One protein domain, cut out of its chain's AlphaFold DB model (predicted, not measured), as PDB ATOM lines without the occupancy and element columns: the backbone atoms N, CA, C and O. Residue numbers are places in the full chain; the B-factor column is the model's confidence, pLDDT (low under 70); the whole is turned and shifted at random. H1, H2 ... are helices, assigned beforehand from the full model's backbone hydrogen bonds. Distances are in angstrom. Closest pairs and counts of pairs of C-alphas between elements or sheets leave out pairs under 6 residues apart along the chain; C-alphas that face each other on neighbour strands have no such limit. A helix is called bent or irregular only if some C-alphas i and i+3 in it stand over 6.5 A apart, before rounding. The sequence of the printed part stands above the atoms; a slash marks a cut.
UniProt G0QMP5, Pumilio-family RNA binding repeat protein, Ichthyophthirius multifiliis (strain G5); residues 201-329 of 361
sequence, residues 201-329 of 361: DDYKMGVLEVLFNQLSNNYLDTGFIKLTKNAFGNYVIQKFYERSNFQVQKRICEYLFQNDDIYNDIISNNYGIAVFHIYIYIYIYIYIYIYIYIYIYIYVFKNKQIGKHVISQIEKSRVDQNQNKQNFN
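AT A GLANCE: This is residues 201 to 329 of the 361 residues of the protein "Pumilio-family RNA binding repeat protein" of Ichthyophthirius multifiliis (strain G5) (UniProt G0QMP5). Picture a small head of five short helices, H1 to H5, with the first part of the long helix H6 across one side of it. H6 then runs out of the head as an arm, and at its far end H7 turns off at a corner, making an L; residues 284 to 295, 301 to 306 and 312 to 329 stick out. The printed part has 129 residues, with seven named helices in the order H1 to H7 and no named strand; its class is all helix. It is only just extended, close to loose, with a radius of gyration of the C-alphas of 21.3 A and spans of 57 by 39 by 29 A.

HOW THE PARTS SIT: Start at H1, residues 201 to 212, whose residues 210 to 212 alone touch H2, residues 223 to 228, about perpendicular at 88 degrees; the closest C-alphas, of Leu 211 and Gly 223, are 4.4 A apart. Next, H3, residues 233 to 242, touches H2 about perpendicular at 87 degrees, closest at the C-alphas of Leu 227 and Gly 233, 4.0 A. In H4, residues 246 to 257, look at residues 248 to 252, which alone touch H1, the same way at a shallow tilt of 11 degrees; the closest C-alphas, of Met 205 and Val 248, are 6.6 A apart. H5, residues 260 to 267, only just touches H2, with 3 pairs of C-alphas within 8 A, the closest being those of Thr 228 and Ile 266, 6.8 A. H6, residues 272 to 302, is the hub, touching H3, H4, H5 and H7, residues 304 to 329. Its residues 272 to 278 alone touch H3, at a shallow tilt of 31 degrees, closest at Gln 238 and Val 275, 6.1 A between C-alphas. Its residues 278 to 282 alone touch H4, about perpendicular at 83 degrees, with the C-alphas of Cys 253 and Ile 282 closest, 6.5 A. H5 and H6 touch only at the corner, as do H6 and H7, where the closest C-alphas, of Val 300 and Gly 307, are 4.3 A apart and the lines are about perpendicular at 80 degrees. Every O i to N i+4 pair is within hydrogen-bond range in H1, H2, H3, H4, H5 and H7; in H6, 24 of 27 are.

IN THESE COORDINATES: Find C-alpha 201 at (128.496, 124.060, 105.717), where H1 begins and runs 16.4 A. H2 spans 8.8 A, H3 14.3 A, H4 16.0 A and H5 11.2 A. From C-alpha 272 at (139.490, 107.008, 90.985), H6 runs 44.4 A; it is irregular, but only just, with C-alphas 274 and 277 6.9 A apart. H7 runs 36.1 A to C-alpha 329 at (93.450, 127.456, 112.239).

THE WHOLE: The two C-alphas farthest apart, of Asn 270 and Asn 327, are 61.9 A apart. The printed part has no cut and no long link. Mean pLDDT of the printed part is 75.6; 44 residues are under 70, among them 276 to 287 and 300 to 329.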
ATOM      1  N   ASP A 201     129.137 124.867 106.755       93.00
ATOM      2  CA  ASP A 201     128.496 124.060 105.717       93.00
ATOM      3  C   ASP A 201     128.099 124.884 104.481       93.00
ATOM      4  O   ASP A 201     128.153 124.356 103.371       93.00
ATOM      5  N   ASP A 202     127.829 126.186 104.623       95.00
ATOM      6  CA  ASP A 202     127.590 127.090 103.484       95.00
ATOM      7  C   ASP A 202     128.812 127.166 102.561       95.00
ATOM      8  O   ASP A 202     128.699 127.098 101.336       95.00
ATOM      9  N   TYR A 203     130.011 127.245 103.143       96.88
ATOM     10  CA  TYR A 203     131.257 127.195 102.388       96.88
ATOM     11  C   TYR A 203     131.393 125.883 101.614       96.88
ATOM     12  O   TYR A 203     131.703 125.904 100.423       96.88
ATOM     13  N   LYS A 204     131.134 124.747 102.273       96.75
ATOM     14  CA  LYS A 204     131.200 123.411 101.659       96.75
ATOM     15  C   LYS A 204     130.199 123.275 100.513       96.75
ATOM     16  O   LYS A 204     130.543 122.756  99.456       96.75
ATOM     17  N   MET A 205     128.986 123.791 100.684       95.38
ATOM     18  CA  MET A 205     127.977 123.837  99.626       95.38
ATOM     19  C   MET A 205     128.445 124.681  98.438       95.38
ATOM     20  O   MET A 205     128.353 124.223  97.301       95.38
ATOM     21  N   GLY A 206     129.052 125.843  98.689       97.00
ATOM     22  CA  GLY A 206     129.675 126.644  97.635       97.00
ATOM     23  C   GLY A 206     130.851 125.940  96.945       97.00
ATOM     24  O   GLY A 206     131.063 126.120  95.750       97.00
ATOM     25  N   VAL A 207     131.614 125.104  97.657       97.44
ATOM     26  CA  VAL A 207     132.649 124.257  97.037       97.44
ATOM     27  C   VAL A 207     132.022 123.195  96.130       97.44
ATOM     28  O   VAL A 207     132.538 122.975  95.037       97.44
ATOM     29  N   LEU A 208     130.905 122.566  96.518       95.56
ATOM     30  CA  LEU A 208     130.194 121.628  95.636       95.56
ATOM     31  C   LEU A 208     129.732 122.298  94.341       95.56
ATOM     32  O   LEU A 208     129.877 121.712  93.275       95.56
ATOM     33  N   GLU A 209     129.224 123.526  94.421       94.69
ATOM     34  CA  GLU A 209     128.845 124.300  93.233       94.69
ATOM     35  C   GLU A 209     130.041 124.509  92.298       94.69
ATOM     36  O   GLU A 209     129.928 124.278  91.097       94.69
ATOM     37  N   VAL A 210     131.213 124.852  92.844       95.69
ATOM     38  CA  VAL A 210     132.458 124.972  92.066       95.69
ATOM     39  C   VAL A 210     132.883 123.631  91.458       95.69
ATOM     40  O   VAL A 210     133.342 123.593  90.319       95.69
ATOM     41  N   LEU A 211     132.741 122.525  92.193       94.56
ATOM     42  CA  LEU A 211     133.132 121.193  91.725       94.56
ATOM     43  C   LEU A 211     132.215 120.653  90.626       94.56
ATOM     44  O   LEU A 211     132.709 120.000  89.709       94.56
ATOM     45  N   PHE A 212     130.910 120.904  90.721       91.81
ATOM     46  CA  PHE A 212     129.914 120.409  89.768       91.81
ATOM     47  C   PHE A 212     129.724 121.318  88.559       91.81
ATOM     48  O   PHE A 212     129.101 120.895  87.586       91.81
ATOM     49  N   ASN A 213     130.262 122.539  88.593       89.06
ATOM     50  CA  ASN A 213     130.207 123.427  87.445       89.06
ATOM     51  C   ASN A 213     130.907 122.793  86.231       89.06
ATOM     52  O   ASN A 213     132.024 122.272  86.337       89.06
ATOM     53  N   GLN A 214     130.238 122.847  85.082       82.25
ATOM     54  CA  GLN A 214     130.781 122.376  83.814       82.25
ATOM     55  C   GLN A 214     131.868 123.343  83.346       82.25
ATOM     56  O   GLN A 214     131.672 124.557  83.306       82.25
ATOM     57  N   LEU A 215     133.036 122.803  83.006       76.62
ATOM     58  CA  LEU A 215     134.193 123.584  82.564       76.62
ATOM     59  C   LEU A 215     134.255 123.709  81.035       76.62
ATOM     60  O   LEU A 215     135.013 124.526  80.513       76.62
ATOM     61  N   SER A 216     133.448 122.923  80.322       78.75
ATOM     62  CA  SER A 216     133.252 122.984  78.875       78.75
ATOM     63  C   SER A 216     131.858 122.465  78.498       78.75
ATOM     64  O   SER A 216     131.091 122.046  79.362       78.75
ATOM     65  N   ASN A 217     131.531 122.445  77.200       75.75
ATOM     66  CA  ASN A 217     130.282 121.854  76.692       75.75
ATOM     67  C   ASN A 217     130.189 120.330  76.921       75.75
ATOM     68  O   ASN A 217     129.171 119.722  76.598       75.75
ATOM     69  N   ASN A 218     131.246 119.699  77.443       74.88
ATOM     70  CA  ASN A 218     131.245 118.297  77.828       74.88
ATOM     71  C   ASN A 218     130.782 118.153  79.287       74.88
ATOM     72  O   ASN A 218     131.459 118.611  80.207       74.88
ATOM     73  N   TYR A 219     129.661 117.462  79.509       70.25
ATOM     74  CA  TYR A 219     129.117 117.216  80.851       70.25
ATOM     75  C   TYR A 219     130.061 116.404  81.760       70.25
ATOM     76  O   TYR A 219     129.940 116.480  82.982       70.25
ATOM     77  N   LEU A 220     131.028 115.685  81.176       71.94
ATOM     78  CA  LEU A 220     132.080 114.945  81.880       71.94
ATOM     79  C   LEU A 220     133.292 115.818  82.266       71.94
ATOM     80  O   LEU A 220     134.251 115.331  82.862       71.94
ATOM     81  N   ASP A 221     133.297 117.106  81.928       82.88
ATOM     82  CA  ASP A 221     134.403 118.013  82.235       82.88
ATOM     83  C   ASP A 221     134.069 118.898  83.439       82.88
ATOM     84  O   ASP A 221     133.868 120.106  83.322       82.88
ATOM     85  N   THR A 222     133.990 118.284  84.621       90.88
ATOM     86  CA  THR A 222     133.761 118.993  85.888       90.88
ATOM     87  C   THR A 222     134.996 118.981  86.781       90.88
ATOM     88  O   THR A 222     135.895 118.140  86.659       90.88
ATOM     89  N   GLY A 223     135.045 119.924  87.724       93.12
ATOM     90  CA  GLY A 223     136.078 119.944  88.758       93.12
ATOM     91  C   GLY A 223     136.086 118.659  89.586       93.12
ATOM     92  O   GLY A 223     137.153 118.124  89.884       93.12
ATOM     93  N   PHE A 224     134.901 118.126  89.890       92.62
ATOM     94  CA  PHE A 224     134.735 116.876  90.624       92.62
ATOM     95  C   PHE A 224     135.472 115.715  89.943       92.62
ATOM     96  O   PHE A 224     136.340 115.094  90.558       92.62
ATOM     97  N   ILE A 225     135.207 115.478  88.654       89.69
ATOM     98  CA  ILE A 225     135.833 114.382  87.896       89.69
ATOM     99  C   ILE A 225     137.350 114.563  87.835       89.69
ATOM    100  O   ILE A 225     138.095 113.629  88.144       89.69
ATOM    101  N   LYS A 226     137.825 115.778  87.524       92.44
ATOM    102  CA  LYS A 226     139.266 116.087  87.485       92.44
ATOM    103  C   LYS A 226     139.966 115.730  88.790       92.44
ATOM    104  O   LYS A 226     141.050 115.150  88.759       92.44
ATOM    105  N   LEU A 227     139.356 116.061  89.927       94.38
ATOM    106  CA  LEU A 227     139.925 115.760  91.236       94.38
ATOM    107  C   LEU A 227     139.938 114.254  91.504       94.38
ATOM    108  O   LEU A 227     140.982 113.741  91.898       94.38
ATOM    109  N   THR A 228     138.840 113.533  91.245       91.75
ATOM    110  CA  THR A 228     138.781 112.075  91.491       91.75
ATOM    111  C   THR A 228     139.859 111.284  90.746       91.75
ATOM    112  O   THR A 228     140.347 110.279  91.254       91.75
ATOM    113  N   LYS A 229     140.290 111.771  89.577       90.75
ATOM    114  CA  LYS A 229     141.304 111.137  88.720       90.75
ATOM    115  C   LYS A 229     142.735 111.636  88.946       90.75
ATOM    116  O   LYS A 229     143.643 111.264  88.201       90.75
ATOM    117  N   ASN A 230     142.955 112.503  89.931       94.25
ATOM    118  CA  ASN A 230     144.251 113.123  90.197       94.25
ATOM    119  C   ASN A 230     144.918 112.549  91.453       94.25
ATOM    120  O   ASN A 230     144.243 112.282  92.442       94.25
ATOM    121  N   ALA A 231     146.253 112.464  91.447       93.81
ATOM    122  CA  ALA A 231     147.067 111.924  92.541       93.81
ATOM    123  C   ALA A 231     146.882 112.617  93.907       93.81
ATOM    124  O   ALA A 231     147.076 111.980  94.937       93.81
ATOM    125  N   PHE A 232     146.493 113.894  93.923       95.19
ATOM    126  CA  PHE A 232     146.227 114.672  95.139       95.19
ATOM    127  C   PHE A 232     144.730 114.933  95.315       95.19
ATOM    128  O   PHE A 232     144.184 114.731  96.398       95.19
ATOM    129  N   GLY A 233     144.046 115.306  94.229       95.94
ATOM    130  CA  GLY A 233     142.621 115.637  94.244       95.94
ATOM    131  C   GLY A 233     141.726 114.503  94.751       95.94
ATOM    132  O   GLY A 233     140.730 114.777  95.421       95.94
ATOM    133  N   ASN A 234     142.090 113.237  94.503       92.94
ATOM    134  CA  ASN A 234     141.296 112.090  94.951       92.94
ATOM    135  C   ASN A 234     141.183 112.046  96.485       92.94
ATOM    136  O   ASN A 234     140.111 111.743  97.010       92.94
ATOM    137  N   TYR A 235     142.254 112.414  97.195       92.06
ATOM    138  CA  TYR A 235     142.265 112.490  98.654       92.06
ATOM    139  C   TYR A 235     141.384 113.632  99.154       92.06
ATOM    140  O   TYR A 235     140.621 113.437 100.098       92.06
ATOM    141  N   VAL A 236     141.416 114.786  98.476       95.94
ATOM    142  CA  VAL A 236     140.546 115.925  98.802       95.94
ATOM    143  C   VAL A 236     139.074 115.517  98.709       95.94
ATOM    144  O   VAL A 236     138.317 115.791  99.634       95.94
ATOM    145  N   ILE A 237     138.663 114.808  97.649       94.50
ATOM    146  CA  ILE A 237     137.270 114.354  97.478       94.50
ATOM    147  C   ILE A 237     136.870 113.317  98.533       94.50
ATOM    148  O   ILE A 237     135.807 113.453  99.139       94.50
ATOM    149  N   GLN A 238     137.722 112.320  98.794       90.19
ATOM    150  CA  GLN A 238     137.475 111.324  99.845       90.19
ATOM    151  C   GLN A 238     137.270 112.000 101.200       90.19
ATOM    152  O   GLN A 238     136.255 111.789 101.864       90.19
ATOM    153  N   LYS A 239     138.192 112.889 101.577       89.94
ATOM    154  CA  LYS A 239     138.112 113.631 102.832       89.94
ATOM    155  C   LYS A 239     136.935 114.582 102.894       89.94
ATOM    156  O   LYS A 239     136.336 114.722 103.961       89.94
ATOM    157  N   PHE A 240     136.581 115.198 101.772       93.56
ATOM    158  CA  PHE A 240     135.415 116.054 101.704       93.56
ATOM    159  C   PHE A 240     134.143 115.258 102.009       93.56
ATOM    160  O   PHE A 240     133.360 115.676 102.857       93.56
ATOM    161  N   TYR A 241     133.970 114.083 101.403       90.56
ATOM    162  CA  TYR A 241     132.827 113.215 101.680       90.56
ATOM    163  C   TYR A 241     132.830 112.691 103.126       90.56
ATOM    164  O   TYR A 241     131.846 112.871 103.844       90.56
ATOM    165  N   GLU A 242     133.943 112.108 103.588       86.62
ATOM    166  CA  GLU A 242     134.077 111.497 104.924       86.62
ATOM    167  C   GLU A 242     133.762 112.460 106.077       86.62
ATOM    168  O   GLU A 242     133.271 112.040 107.124       86.62
ATOM    169  N   ARG A 243     134.094 113.746 105.921       85.62
ATOM    170  CA  ARG A 243     134.036 114.747 107.000       85.62
ATOM    171  C   ARG A 243     132.896 115.749 106.847       85.62
ATOM    172  O   ARG A 243     132.809 116.691 107.637       85.62
ATOM    173  N   SER A 244     132.042 115.579 105.844       89.75
ATOM    174  CA  SER A 244     130.895 116.460 105.641       89.75
ATOM    175  C   SER A 244     129.619 115.918 106.266       89.75
ATOM    176  O   SER A 244     129.497 114.736 106.574       89.75
ATOM    177  N   ASN A 245     128.654 116.814 106.461       88.31
ATOM    178  CA  ASN A 245     127.332 116.447 106.941       88.31
ATOM    179  C   ASN A 245     126.554 115.631 105.882       88.31
ATOM    180  O   ASN A 245     126.930 115.557 104.708       88.31
ATOM    181  N   PHE A 246     125.416 115.074 106.300       87.12
ATOM    182  CA  PHE A 246     124.549 114.277 105.430       87.12
ATOM    183  C   PHE A 246     124.082 115.030 104.175       87.12
ATOM    184  O   PHE A 246     123.955 114.427 103.115       87.12
ATOM    185  N   GLN A 247     123.832 116.339 104.259       88.62
ATOM    186  CA  GLN A 247     123.339 117.121 103.122       88.62
ATOM    187  C   GLN A 247     124.384 117.227 102.004       88.62
ATOM    188  O   GLN A 247     124.060 117.007 100.839       88.62
ATOM    189  N   VAL A 248     125.636 117.526 102.352       89.81
ATOM    190  CA  VAL A 248     126.754 117.587 101.397       89.81
ATOM    191  C   VAL A 248     127.027 116.199 100.816       89.81
ATOM    192  O   VAL A 248     127.136 116.062  99.599       89.81
ATOM    193  N   GLN A 249     127.068 115.165 101.665       88.56
ATOM    194  CA  GLN A 249     127.235 113.776 101.224       88.56
ATOM    195  C   GLN A 249     126.144 113.383 100.228       88.56
ATOM    196  O   GLN A 249     126.453 112.941  99.126       88.56
ATOM    197  N   LYS A 250     124.875 113.637 100.565       85.88
ATOM    198  CA  LYS A 250     123.723 113.371  99.700       85.88
ATOM    199  C   LYS A 250     123.877 114.019  98.321       85.88
ATOM    200  O   LYS A 250     123.629 113.342  97.331       85.88
ATOM    201  N   ARG A 251     124.332 115.275  98.230       88.50
ATOM    202  CA  ARG A 251     124.534 115.943  96.928       88.50
ATOM    203  C   ARG A 251     125.634 115.301  96.086       88.50
ATOM    204  O   ARG A 251     125.473 115.197  94.875       88.50
ATOM    205  N   ILE A 252     126.730 114.858  96.706       87.50
ATOM    206  CA  ILE A 252     127.781 114.094  96.012       87.50
ATOM    207  C   ILE A 252     127.202 112.784  95.472       87.50
ATOM    208  O   ILE A 252     127.446 112.428  94.320       87.50
ATOM    209  N   CYS A 253     126.388 112.100  96.275       82.88
ATOM    210  CA  CYS A 253     125.749 110.856  95.870       82.88
ATOM    211  C   CYS A 253     124.764 111.048  94.711       82.88
ATOM    212  O   CYS A 253     124.797 110.286  93.749       82.88
ATOM    213  N   GLU A 254     123.913 112.072  94.784       83.88
ATOM    214  CA  GLU A 254     122.965 112.419  93.721       83.88
ATOM    215  C   GLU A 254     123.688 112.759  92.414       83.88
ATOM    216  O   GLU A 254     123.271 112.297  91.355       83.88
ATOM    217  N   TYR A 255     124.800 113.499  92.487       84.50
ATOM    218  CA  TYR A 255     125.621 113.822  91.320       84.50
ATOM    219  C   TYR A 255     126.200 112.566  90.654       84.50
ATOM    220  O   TYR A 255     126.125 112.431  89.436       84.50
ATOM    221  N   LEU A 256     126.735 111.626  91.440       80.25
ATOM    222  CA  LEU A 256     127.261 110.360  90.920       80.25
ATOM    223  C   LEU A 256     126.161 109.475  90.312       80.25
ATOM    224  O   LEU A 256     126.377 108.884  89.262       80.25
ATOM    225  N   PHE A 257     124.987 109.405  90.946       76.31
ATOM    226  CA  PHE A 257     123.863 108.582  90.481       76.31
ATOM    227  C   PHE A 257     123.222 109.108  89.194       76.31
ATOM    228  O   PHE A 257     122.800 108.341  88.341       76.31
ATOM    229  N   GLN A 258     123.136 110.429  89.030       77.19
ATOM    230  CA  GLN A 258     122.563 111.028  87.820       77.19
ATOM    231  C   GLN A 258     123.449 110.849  86.578       77.19
ATOM    232  O   GLN A 258     123.031 111.208  85.482       77.19
ATOM    233  N   ASN A 259     124.662 110.317  86.742       74.88
ATOM    234  CA  ASN A 259     125.664 110.241  85.696       74.88
ATOM    235  C   ASN A 259     126.423 108.900  85.753       74.88
ATOM    236  O   ASN A 259     127.623 108.873  86.025       74.88
ATOM    237  N   ASP A 260     125.741 107.787  85.478       69.50
ATOM    238  CA  ASP A 260     126.337 106.438  85.533       69.50
ATOM    239  C   ASP A 260     127.608 106.286  84.669       69.50
ATOM    240  O   ASP A 260     128.544 105.575  85.043       69.50
ATOM    241  N   ASP A 261     127.709 107.023  83.558       75.62
ATOM    242  CA  ASP A 261     128.914 107.053  82.719       75.62
ATOM    243  C   ASP A 261     130.131 107.650  83.448       75.62
ATOM    244  O   ASP A 261     131.253 107.176  83.267       75.62
ATOM    245  N   ILE A 262     129.919 108.650  84.319       74.81
ATOM    246  CA  ILE A 262     130.979 109.269  85.137       74.81
ATOM    247  C   ILE A 262     131.571 108.232  86.082       74.81
ATOM    248  O   ILE A 262     132.784 108.188  86.275       74.81
ATOM    249  N   TYR A 263     130.735 107.389  86.683       72.31
ATOM    250  CA  TYR A 263     131.215 106.365  87.597       72.31
ATOM    251  C   TYR A 263     132.164 105.384  86.897       72.31
ATOM    252  O   TYR A 263     133.282 105.175  87.373       72.31
ATOM    253  N   ASN A 264     131.753 104.851  85.742       75.81
ATOM    254  CA  ASN A 264     132.577 103.938  84.945       75.81
ATOM    255  C   ASN A 264     133.896 104.598  84.508       75.81
ATOM    256  O   ASN A 264     134.967 103.989  84.553       75.81
ATOM    257  N   ASP A 265     133.830 105.878  84.150       79.88
ATOM    258  CA  ASP A 265     134.986 106.683  83.782       79.88
ATOM    259  C   ASP A 265     135.952 106.915  84.967       79.88
ATOM    260  O   ASP A 265     137.171 106.829  84.798       79.88
ATOM    261  N   ILE A 266     135.446 107.143  86.184       78.81
ATOM    262  CA  ILE A 266     136.261 107.316  87.398       78.81
ATOM    263  C   ILE A 266     136.969 106.012  87.780       78.81
ATOM    264  O   ILE A 266     138.179 106.032  88.011       78.81
ATOM    265  N   ILE A 267     136.263 104.878  87.825       79.56
ATOM    266  CA  ILE A 267     136.853 103.597  88.265       79.56
ATOM    267  C   ILE A 267     137.895 103.047  87.284       79.56
ATOM    268  O   ILE A 267     138.743 102.251  87.679       79.56
ATOM    269  N   SER A 268     137.874 103.500  86.027       81.38
ATOM    270  CA  SER A 268     138.911 103.173  85.039       81.38
ATOM    271  C   SER A 268     140.282 103.791  85.366       81.38
ATOM    272  O   SER A 268     141.296 103.413  84.781       81.38
ATOM    273  N   ASN A 269     140.334 104.741  86.306       85.19
ATOM    274  CA  ASN A 269     141.548 105.425  86.728       85.19
ATOM    275  C   ASN A 269     142.067 104.882  88.071       85.19
ATOM    276  O   ASN A 269     141.317 104.780  89.041       85.19
ATOM    277  N   ASN A 270     143.380 104.645  88.169       81.62
ATOM    278  CA  ASN A 270     144.028 104.112  89.377       81.62
ATOM    279  C   ASN A 270     143.765 104.938  90.651       81.62
ATOM    280  O   ASN A 270     143.680 104.369  91.737       81.62
ATOM    281  N   TYR A 271     143.623 106.264  90.541       82.94
ATOM    282  CA  TYR A 271     143.265 107.131  91.670       82.94
ATOM    283  C   TYR A 271     141.758 107.149  91.935       82.94
ATOM    284  O   TYR A 271     141.333 107.225  93.086       82.94
ATOM    285  N   GLY A 272     140.947 107.033  90.880       73.69
ATOM    286  CA  GLY A 272     139.490 107.008  90.985       73.69
ATOM    287  C   GLY A 272     138.967 105.782  91.735       73.69
ATOM    288  O   GLY A 272     137.979 105.891  92.459       73.69
ATOM    289  N   ILE A 273     139.685 104.652  91.680       73.50
ATOM    290  CA  ILE A 273     139.392 103.458  92.492       73.50
ATOM    291  C   ILE A 273     139.392 103.779  93.996       73.50
ATOM    292  O   ILE A 273     138.590 103.220  94.734       73.50
ATOM    293  N   ALA A 274     140.210 104.715  94.484       73.75
ATOM    294  CA  ALA A 274     140.182 105.088  95.904       73.75
ATOM    295  C   ALA A 274     138.871 105.799  96.306       73.75
ATOM    296  O   ALA A 274     138.447 105.748  97.459       73.75
ATOM    297  N   VAL A 275     138.180 106.411  95.341       71.12
ATOM    298  CA  VAL A 275     136.884 107.083  95.525       71.12
ATOM    299  C   VAL A 275     135.712 106.080  95.443       71.12
ATOM    300  O   VAL A 275     134.595 106.393  95.848       71.12
ATOM    301  N   PHE A 276     135.966 104.839  95.010       68.44
ATOM    302  CA  PHE A 276     134.979 103.761  94.841       68.44
ATOM    303  C   PHE A 276     134.168 103.450  96.105       68.44
ATOM    304  O   PHE A 276     132.975 103.159  96.022       68.44
ATOM    305  N   HIS A 277     134.771 103.563  97.293       66.06
ATOM    306  CA  HIS A 277     134.060 103.324  98.553       66.06
ATOM    307  C   HIS A 277     132.899 104.300  98.779       66.06
ATOM    308  O   HIS A 277     131.887 103.900  99.355       66.06
ATOM    309  N   ILE A 278     133.006 105.538  98.281       66.50
ATOM    310  CA  ILE A 278     131.903 106.509  98.320       66.50
ATOM    311  C   ILE A 278     130.702 105.939  97.561       66.50
ATOM    312  O   ILE A 278     129.581 105.967  98.060       66.50
ATOM    313  N   TYR A 279     130.947 105.340  96.395       63.59
ATOM    314  CA  TYR A 279     129.911 104.752  95.552       63.59
ATOM    315  C   TYR A 279     129.329 103.450  96.120       63.59
ATOM    316  O   TYR A 279     128.113 103.265  96.109       63.59
ATOM    317  N   ILE A 280     130.149 102.573  96.712       63.31
ATOM    318  CA  ILE A 280     129.634 101.382  97.411       63.31
ATOM    319  C   ILE A 280     128.695 101.783  98.553       63.31
ATOM    320  O   ILE A 280     127.641 101.169  98.726       63.31
ATOM    321  N   TYR A 281     129.051 102.812  99.328       62.00
ATOM    322  CA  TYR A 281     128.217 103.268 100.440       62.00
ATOM    323  C   TYR A 281     126.837 103.732  99.952       62.00
ATOM    324  O   TYR A 281     125.827 103.428 100.587       62.00
ATOM    325  N   ILE A 282     126.784 104.387  98.784       62.75
ATOM    326  CA  ILE A 282     125.539 104.761  98.097       62.75
ATOM    327  C   ILE A 282     124.713 103.521  97.762       62.75
ATOM    328  O   ILE A 282     123.542 103.450  98.135       62.75
ATOM    329  N   TYR A 283     125.317 102.533  97.098       63.44
ATOM    330  CA  TYR A 283     124.614 101.321  96.681       63.44
ATOM    331  C   TYR A 283     124.078 100.537  97.872       63.44
ATOM    332  O   TYR A 283     122.910 100.161  97.868       63.44
ATOM    333  N   ILE A 284     124.886 100.350  98.917       68.12
ATOM    334  CA  ILE A 284     124.461  99.673 100.146       68.12
ATOM    335  C   ILE A 284     123.301 100.430 100.798       68.12
ATOM    336  O   ILE A 284     122.305  99.810 101.166       68.12
ATOM    337  N   TYR A 285     123.389 101.758 100.912       65.56
ATOM    338  CA  TYR A 285     122.334 102.561 101.529       65.56
ATOM    339  C   TYR A 285     121.015 102.479 100.750       65.56
ATOM    340  O   TYR A 285     119.958 102.258 101.346       65.56
ATOM    341  N   ILE A 286     121.070 102.587  99.418       67.12
ATOM    342  CA  ILE A 286     119.901 102.430  98.544       67.12
ATOM    343  C   ILE A 286     119.321 101.020  98.674       67.12
ATOM    344  O   ILE A 286     118.111 100.874  98.842       67.12
ATOM    345  N   TYR A 287     120.160  99.983  98.653       69.88
ATOM    346  CA  TYR A 287     119.710  98.594  98.745       69.88
ATOM    347  C   TYR A 287     119.036  98.306 100.087       69.88
ATOM    348  O   TYR A 287     117.974  97.687 100.122       69.88
ATOM    349  N   ILE A 288     119.601  98.813 101.187       74.69
ATOM    350  CA  ILE A 288     118.993  98.741 102.520       74.69
ATOM    351  C   ILE A 288     117.643  99.463 102.524       74.69
ATOM    352  O   ILE A 288     116.665  98.913 103.027       74.69
ATOM    353  N   TYR A 289     117.553 100.661 101.943       74.06
ATOM    354  CA  TYR A 289     116.306 101.427 101.907       74.06
ATOM    355  C   TYR A 289     115.212 100.725 101.089       74.06
ATOM    356  O   TYR A 289     114.078 100.591 101.554       74.06
ATOM    357  N   ILE A 290     115.555 100.213  99.901       76.25
ATOM    358  CA  ILE A 290     114.657  99.408  99.062       76.25
ATOM    359  C   ILE A 290     114.223  98.149  99.816       76.25
ATOM    360  O   ILE A 290     113.035  97.834  99.846       76.25
ATOM    361  N   TYR A 291     115.154  97.454 100.470       75.75
ATOM    362  CA  TYR A 291     114.858  96.249 101.239       75.75
ATOM    363  C   TYR A 291     113.910  96.531 102.411       75.75
ATOM    364  O   TYR A 291     112.930  95.809 102.589       75.75
ATOM    365  N   ILE A 292     114.137  97.611 103.168       77.25
ATOM    366  CA  ILE A 292     113.234  98.065 104.236       77.25
ATOM    367  C   ILE A 292     111.850  98.377 103.664       77.25
ATOM    368  O   ILE A 292     110.846  97.937 104.223       77.25
ATOM    369  N   TYR A 293     111.775  99.094 102.542       76.69
ATOM    370  CA  TYR A 293     110.505  99.437 101.906       76.69
ATOM    371  C   TYR A 293     109.735  98.193 101.444       76.69
ATOM    372  O   TYR A 293     108.549  98.056 101.745       76.69
ATOM    373  N   ILE A 294     110.410  97.251 100.777       76.00
ATOM    374  CA  ILE A 294     109.836  95.963 100.365       76.00
ATOM    375  C   ILE A 294     109.388  95.164 101.591       76.00
ATOM    376  O   ILE A 294     108.290  94.614 101.586       76.00
ATOM    377  N   TYR A 295     110.188  95.120 102.657       76.12
ATOM    378  CA  TYR A 295     109.836  94.420 103.890       76.12
ATOM    379  C   TYR A 295     108.591  95.021 104.549       76.12
ATOM    380  O   TYR A 295     107.678  94.280 104.907       76.12
ATOM    381  N   ILE A 296     108.506  96.352 104.651       74.88
ATOM    382  CA  ILE A 296     107.312  97.059 105.136       74.88
ATOM    383  C   ILE A 296     106.110  96.725 104.248       74.88
ATOM    384  O   ILE A 296     105.055  96.361 104.763       74.88
ATOM    385  N   TYR A 297     106.269  96.796 102.926       75.25
ATOM    386  CA  TYR A 297     105.206  96.492 101.971       75.25
ATOM    387  C   TYR A 297     104.703  95.050 102.119       75.25
ATOM    388  O   TYR A 297     103.502  94.828 102.266       75.25
ATOM    389  N   ILE A 298     105.610  94.068 102.172       69.75
ATOM    390  CA  ILE A 298     105.281  92.655 102.394       69.75
ATOM    391  C   ILE A 298     104.624  92.467 103.761       69.75
ATOM    392  O   ILE A 298     103.608  91.787 103.843       69.75
ATOM    393  N   TYR A 299     105.149  93.060 104.834       70.75
ATOM    394  CA  TYR A 299     104.584  92.933 106.179       70.75
ATOM    395  C   TYR A 299     103.151  93.483 106.254       70.75
ATOM    396  O   TYR A 299     102.258  92.828 106.799       70.75
ATOM    397  N   VAL A 300     102.910  94.646 105.642       66.62
ATOM    398  CA  VAL A 300     101.587  95.279 105.531       66.62
ATOM    399  C   VAL A 300     100.637  94.446 104.663       66.62
ATOM    400  O   VAL A 300      99.468  94.284 105.014       66.62
ATOM    401  N   PHE A 301     101.118  93.878 103.552       61.31
ATOM    402  CA  PHE A 301     100.293  93.123 102.604       61.31
ATOM    403  C   PHE A 301      99.985  91.691 103.073       61.31
ATOM    404  O   PHE A 301      98.869  91.199 102.895       61.31
ATOM    405  N   LYS A 302     100.953  91.020 103.713       56.88
ATOM    406  CA  LYS A 302     100.838  89.647 104.235       56.88
ATOM    407  C   LYS A 302      99.968  89.599 105.495       56.88
ATOM    408  O   LYS A 302      99.206  88.653 105.667       56.88
ATOM    409  N   ASN A 303      99.973  90.658 106.309       56.62
ATOM    410  CA  ASN A 303      99.037  90.840 107.419       56.62
ATOM    411  C   ASN A 303      97.867  91.752 107.020       56.62
ATOM    412  O   ASN A 303      97.700  92.831 107.582       56.62
ATOM    413  N   LYS A 304      97.019  91.326 106.073       54.91
ATOM    414  CA  LYS A 304      95.874  92.109 105.546       54.91
ATOM    415  C   LYS A 304      94.978  92.777 106.611       54.91
ATOM    416  O   LYS A 304      94.371  93.803 106.315       54.91
ATOM    417  N   GLN A 305      94.876  92.231 107.830       52.56
ATOM    418  CA  GLN A 305      94.159  92.862 108.952       52.56
ATOM    419  C   GLN A 305      94.984  93.938 109.681       52.56
ATOM    420  O   GLN A 305      94.450  95.005 109.975       52.56
ATOM    421  N   ILE A 306      96.282  93.715 109.914       53.94
ATOM    422  CA  ILE A 306      97.180  94.693 110.555       53.94
ATOM    423  C   ILE A 306      97.517  95.823 109.581       53.94
ATOM    424  O   ILE A 306      97.520  96.973 109.985       53.94
ATOM    425  N   GLY A 307      97.710  95.539 108.291       49.97
ATOM    426  CA  GLY A 307      97.889  96.554 107.255       49.97
ATOM    427  C   GLY A 307      96.683  97.488 107.141       49.97
ATOM    428  O   GLY A 307      96.860  98.699 107.114       49.97
ATOM    429  N   LYS A 308      95.452  96.956 107.198       56.06
ATOM    430  CA  LYS A 308      94.227  97.771 107.303       56.06
ATOM    431  C   LYS A 308      94.145  98.543 108.621       56.06
ATOM    432  O   LYS A 308      93.678  99.673 108.612       56.06
ATOM    433  N   HIS A 309      94.611  97.973 109.735       55.44
ATOM    434  CA  HIS A 309      94.628  98.649 111.035       55.44
ATOM    435  C   HIS A 309      95.670  99.777 111.093       55.44
ATOM    436  O   HIS A 309      95.361 100.856 111.577       55.44
ATOM    437  N   VAL A 310      96.867  99.572 110.542       55.31
ATOM    438  CA  VAL A 310      97.946 100.566 110.447       55.31
ATOM    439  C   VAL A 310      97.598 101.647 109.427       55.31
ATOM    440  O   VAL A 310      97.758 102.819 109.738       55.31
ATOM    441  N   ILE A 311      97.046 101.297 108.259       57.25
ATOM    442  CA  ILE A 311      96.513 102.283 107.303       57.25
ATOM    443  C   ILE A 311      95.365 103.065 107.952       57.25
ATOM    444  O   ILE A 311      95.390 104.285 107.903       57.25
ATOM    445  N   SER A 312      94.447 102.411 108.672       56.41
ATOM    446  CA  SER A 312      93.386 103.084 109.438       56.41
ATOM    447  C   SER A 312      93.921 103.970 110.569       56.41
ATOM    448  O   SER A 312      93.336 105.015 110.824       56.41
ATOM    449  N   GLN A 313      95.011 103.596 111.244       55.28
ATOM    450  CA  GLN A 313      95.663 104.399 112.287       55.28
ATOM    451  C   GLN A 313      96.432 105.584 111.692       55.28
ATOM    452  O   GLN A 313      96.395 106.667 112.262       55.28
ATOM    453  N   ILE A 314      97.086 105.414 110.538       53.31
ATOM    454  CA  ILE A 314      97.759 106.484 109.786       53.31
ATOM    455  C   ILE A 314      96.727 107.443 109.181       53.31
ATOM    456  O   ILE A 314      96.931 108.652 109.215       53.31
ATOM    457  N   GLU A 315      95.607 106.932 108.668       57.09
ATOM    458  CA  GLU A 315      94.480 107.731 108.182       57.09
ATOM    459  C   GLU A 315      93.781 108.454 109.332       57.09
ATOM    460  O   GLU A 315      93.583 109.657 109.220       57.09
ATOM    461  N   LYS A 316      93.511 107.796 110.471       56.78
ATOM    462  CA  LYS A 316      93.015 108.459 111.692       56.78
ATOM    463  C   LYS A 316      93.994 109.509 112.199       56.78
ATOM    464  O   LYS A 316      93.580 110.626 112.433       56.78
ATOM    465  N   SER A 317      95.293 109.218 112.235       52.12
ATOM    466  CA  SER A 317      96.325 110.182 112.640       52.12
ATOM    467  C   SER A 317      96.458 111.347 111.654       52.12
ATOM    468  O   SER A 317      96.742 112.465 112.068       52.12
ATOM    469  N   ARG A 318      96.227 111.134 110.351       51.59
ATOM    470  CA  ARG A 318      96.148 112.206 109.341       51.59
ATOM    471  C   ARG A 318      94.860 113.017 109.460       51.59
ATOM    472  O   ARG A 318      94.911 114.228 109.269       51.59
ATOM    473  N   VAL A 319      93.732 112.385 109.776       56.97
ATOM    474  CA  VAL A 319      92.451 113.054 110.056       56.97
ATOM    475  C   VAL A 319      92.549 113.855 111.354       56.97
ATOM    476  O   VAL A 319      92.170 115.015 111.339       56.97
ATOM    477  N   ASP A 320      93.166 113.318 112.407       53.03
ATOM    478  CA  ASP A 320      93.424 113.988 113.685       53.03
ATOM    479  C   ASP A 320      94.457 115.109 113.528       53.03
ATOM    480  O   ASP A 320      94.305 116.169 114.119       53.03
ATOM    481  N   GLN A 321      95.491 114.948 112.693       49.44
ATOM    482  CA  GLN A 321      96.414 116.042 112.355       49.44
ATOM    483  C   GLN A 321      95.749 117.123 111.497       49.44
ATOM    484  O   GLN A 321      96.064 118.300 111.668       49.44
ATOM    485  N   ASN A 322      94.823 116.764 110.603       52.47
ATOM    486  CA  ASN A 322      94.054 117.724 109.809       52.47
ATOM    487  C   ASN A 322      92.951 118.407 110.632       52.47
ATOM    488  O   ASN A 322      92.744 119.603 110.448       52.47
ATOM    489  N   GLN A 323      92.315 117.711 111.580       52.44
ATOM    490  CA  GLN A 323      91.406 118.281 112.577       52.44
ATOM    491  C   GLN A 323      92.166 119.143 113.577       52.44
ATOM    492  O   GLN A 323      91.707 120.230 113.888       52.44
ATOM    493  N   ASN A 324      93.364 118.750 114.013       49.28
ATOM    494  CA  ASN A 324      94.225 119.597 114.837       49.28
ATOM    495  C   ASN A 324      94.725 120.814 114.054       49.28
ATOM    496  O   ASN A 324      94.753 121.901 114.611       49.28
ATOM    497  N   LYS A 325      95.030 120.694 112.753       49.31
ATOM    498  CA  LYS A 325      95.300 121.852 111.880       49.31
ATOM    499  C   LYS A 325      94.066 122.733 111.677       49.31
ATOM    500  O   LYS A 325      94.212 123.948 111.680       49.31
ATOM    501  N   GLN A 326      92.869 122.168 111.519       52.22
ATOM    502  CA  GLN A 326      91.621 122.934 111.411       52.22
ATOM    503  C   GLN A 326      91.247 123.612 112.732       52.22
ATOM    504  O   GLN A 326      90.903 124.784 112.704       52.22
ATOM    505  N   ASN A 327      91.401 122.939 113.874       47.81
ATOM    506  CA  ASN A 327      91.185 123.485 115.215       47.81
ATOM    507  C   ASN A 327      92.246 124.532 115.572       47.81
ATOM    508  O   ASN A 327      91.928 125.538 116.198       47.81
ATOM    509  N   PHE A 328      93.496 124.352 115.135       42.94
ATOM    510  CA  PHE A 328      94.553 125.355 115.278       42.94
ATOM    511  C   PHE A 328      94.291 126.569 114.378       42.94
ATOM    512  O   PHE A 328      94.415 127.699 114.835       42.94
ATOM    513  N   ASN A 329      93.836 126.366 113.140       49.22
ATOM    514  CA  ASN A 329      93.450 127.456 112.239       49.22
ATOM    515  C   ASN A 329      92.163 128.171 112.693       49.22
ATOM    516  O   ASN A 329      92.092 129.393 112.589       49.22
TER     517      ASN A 329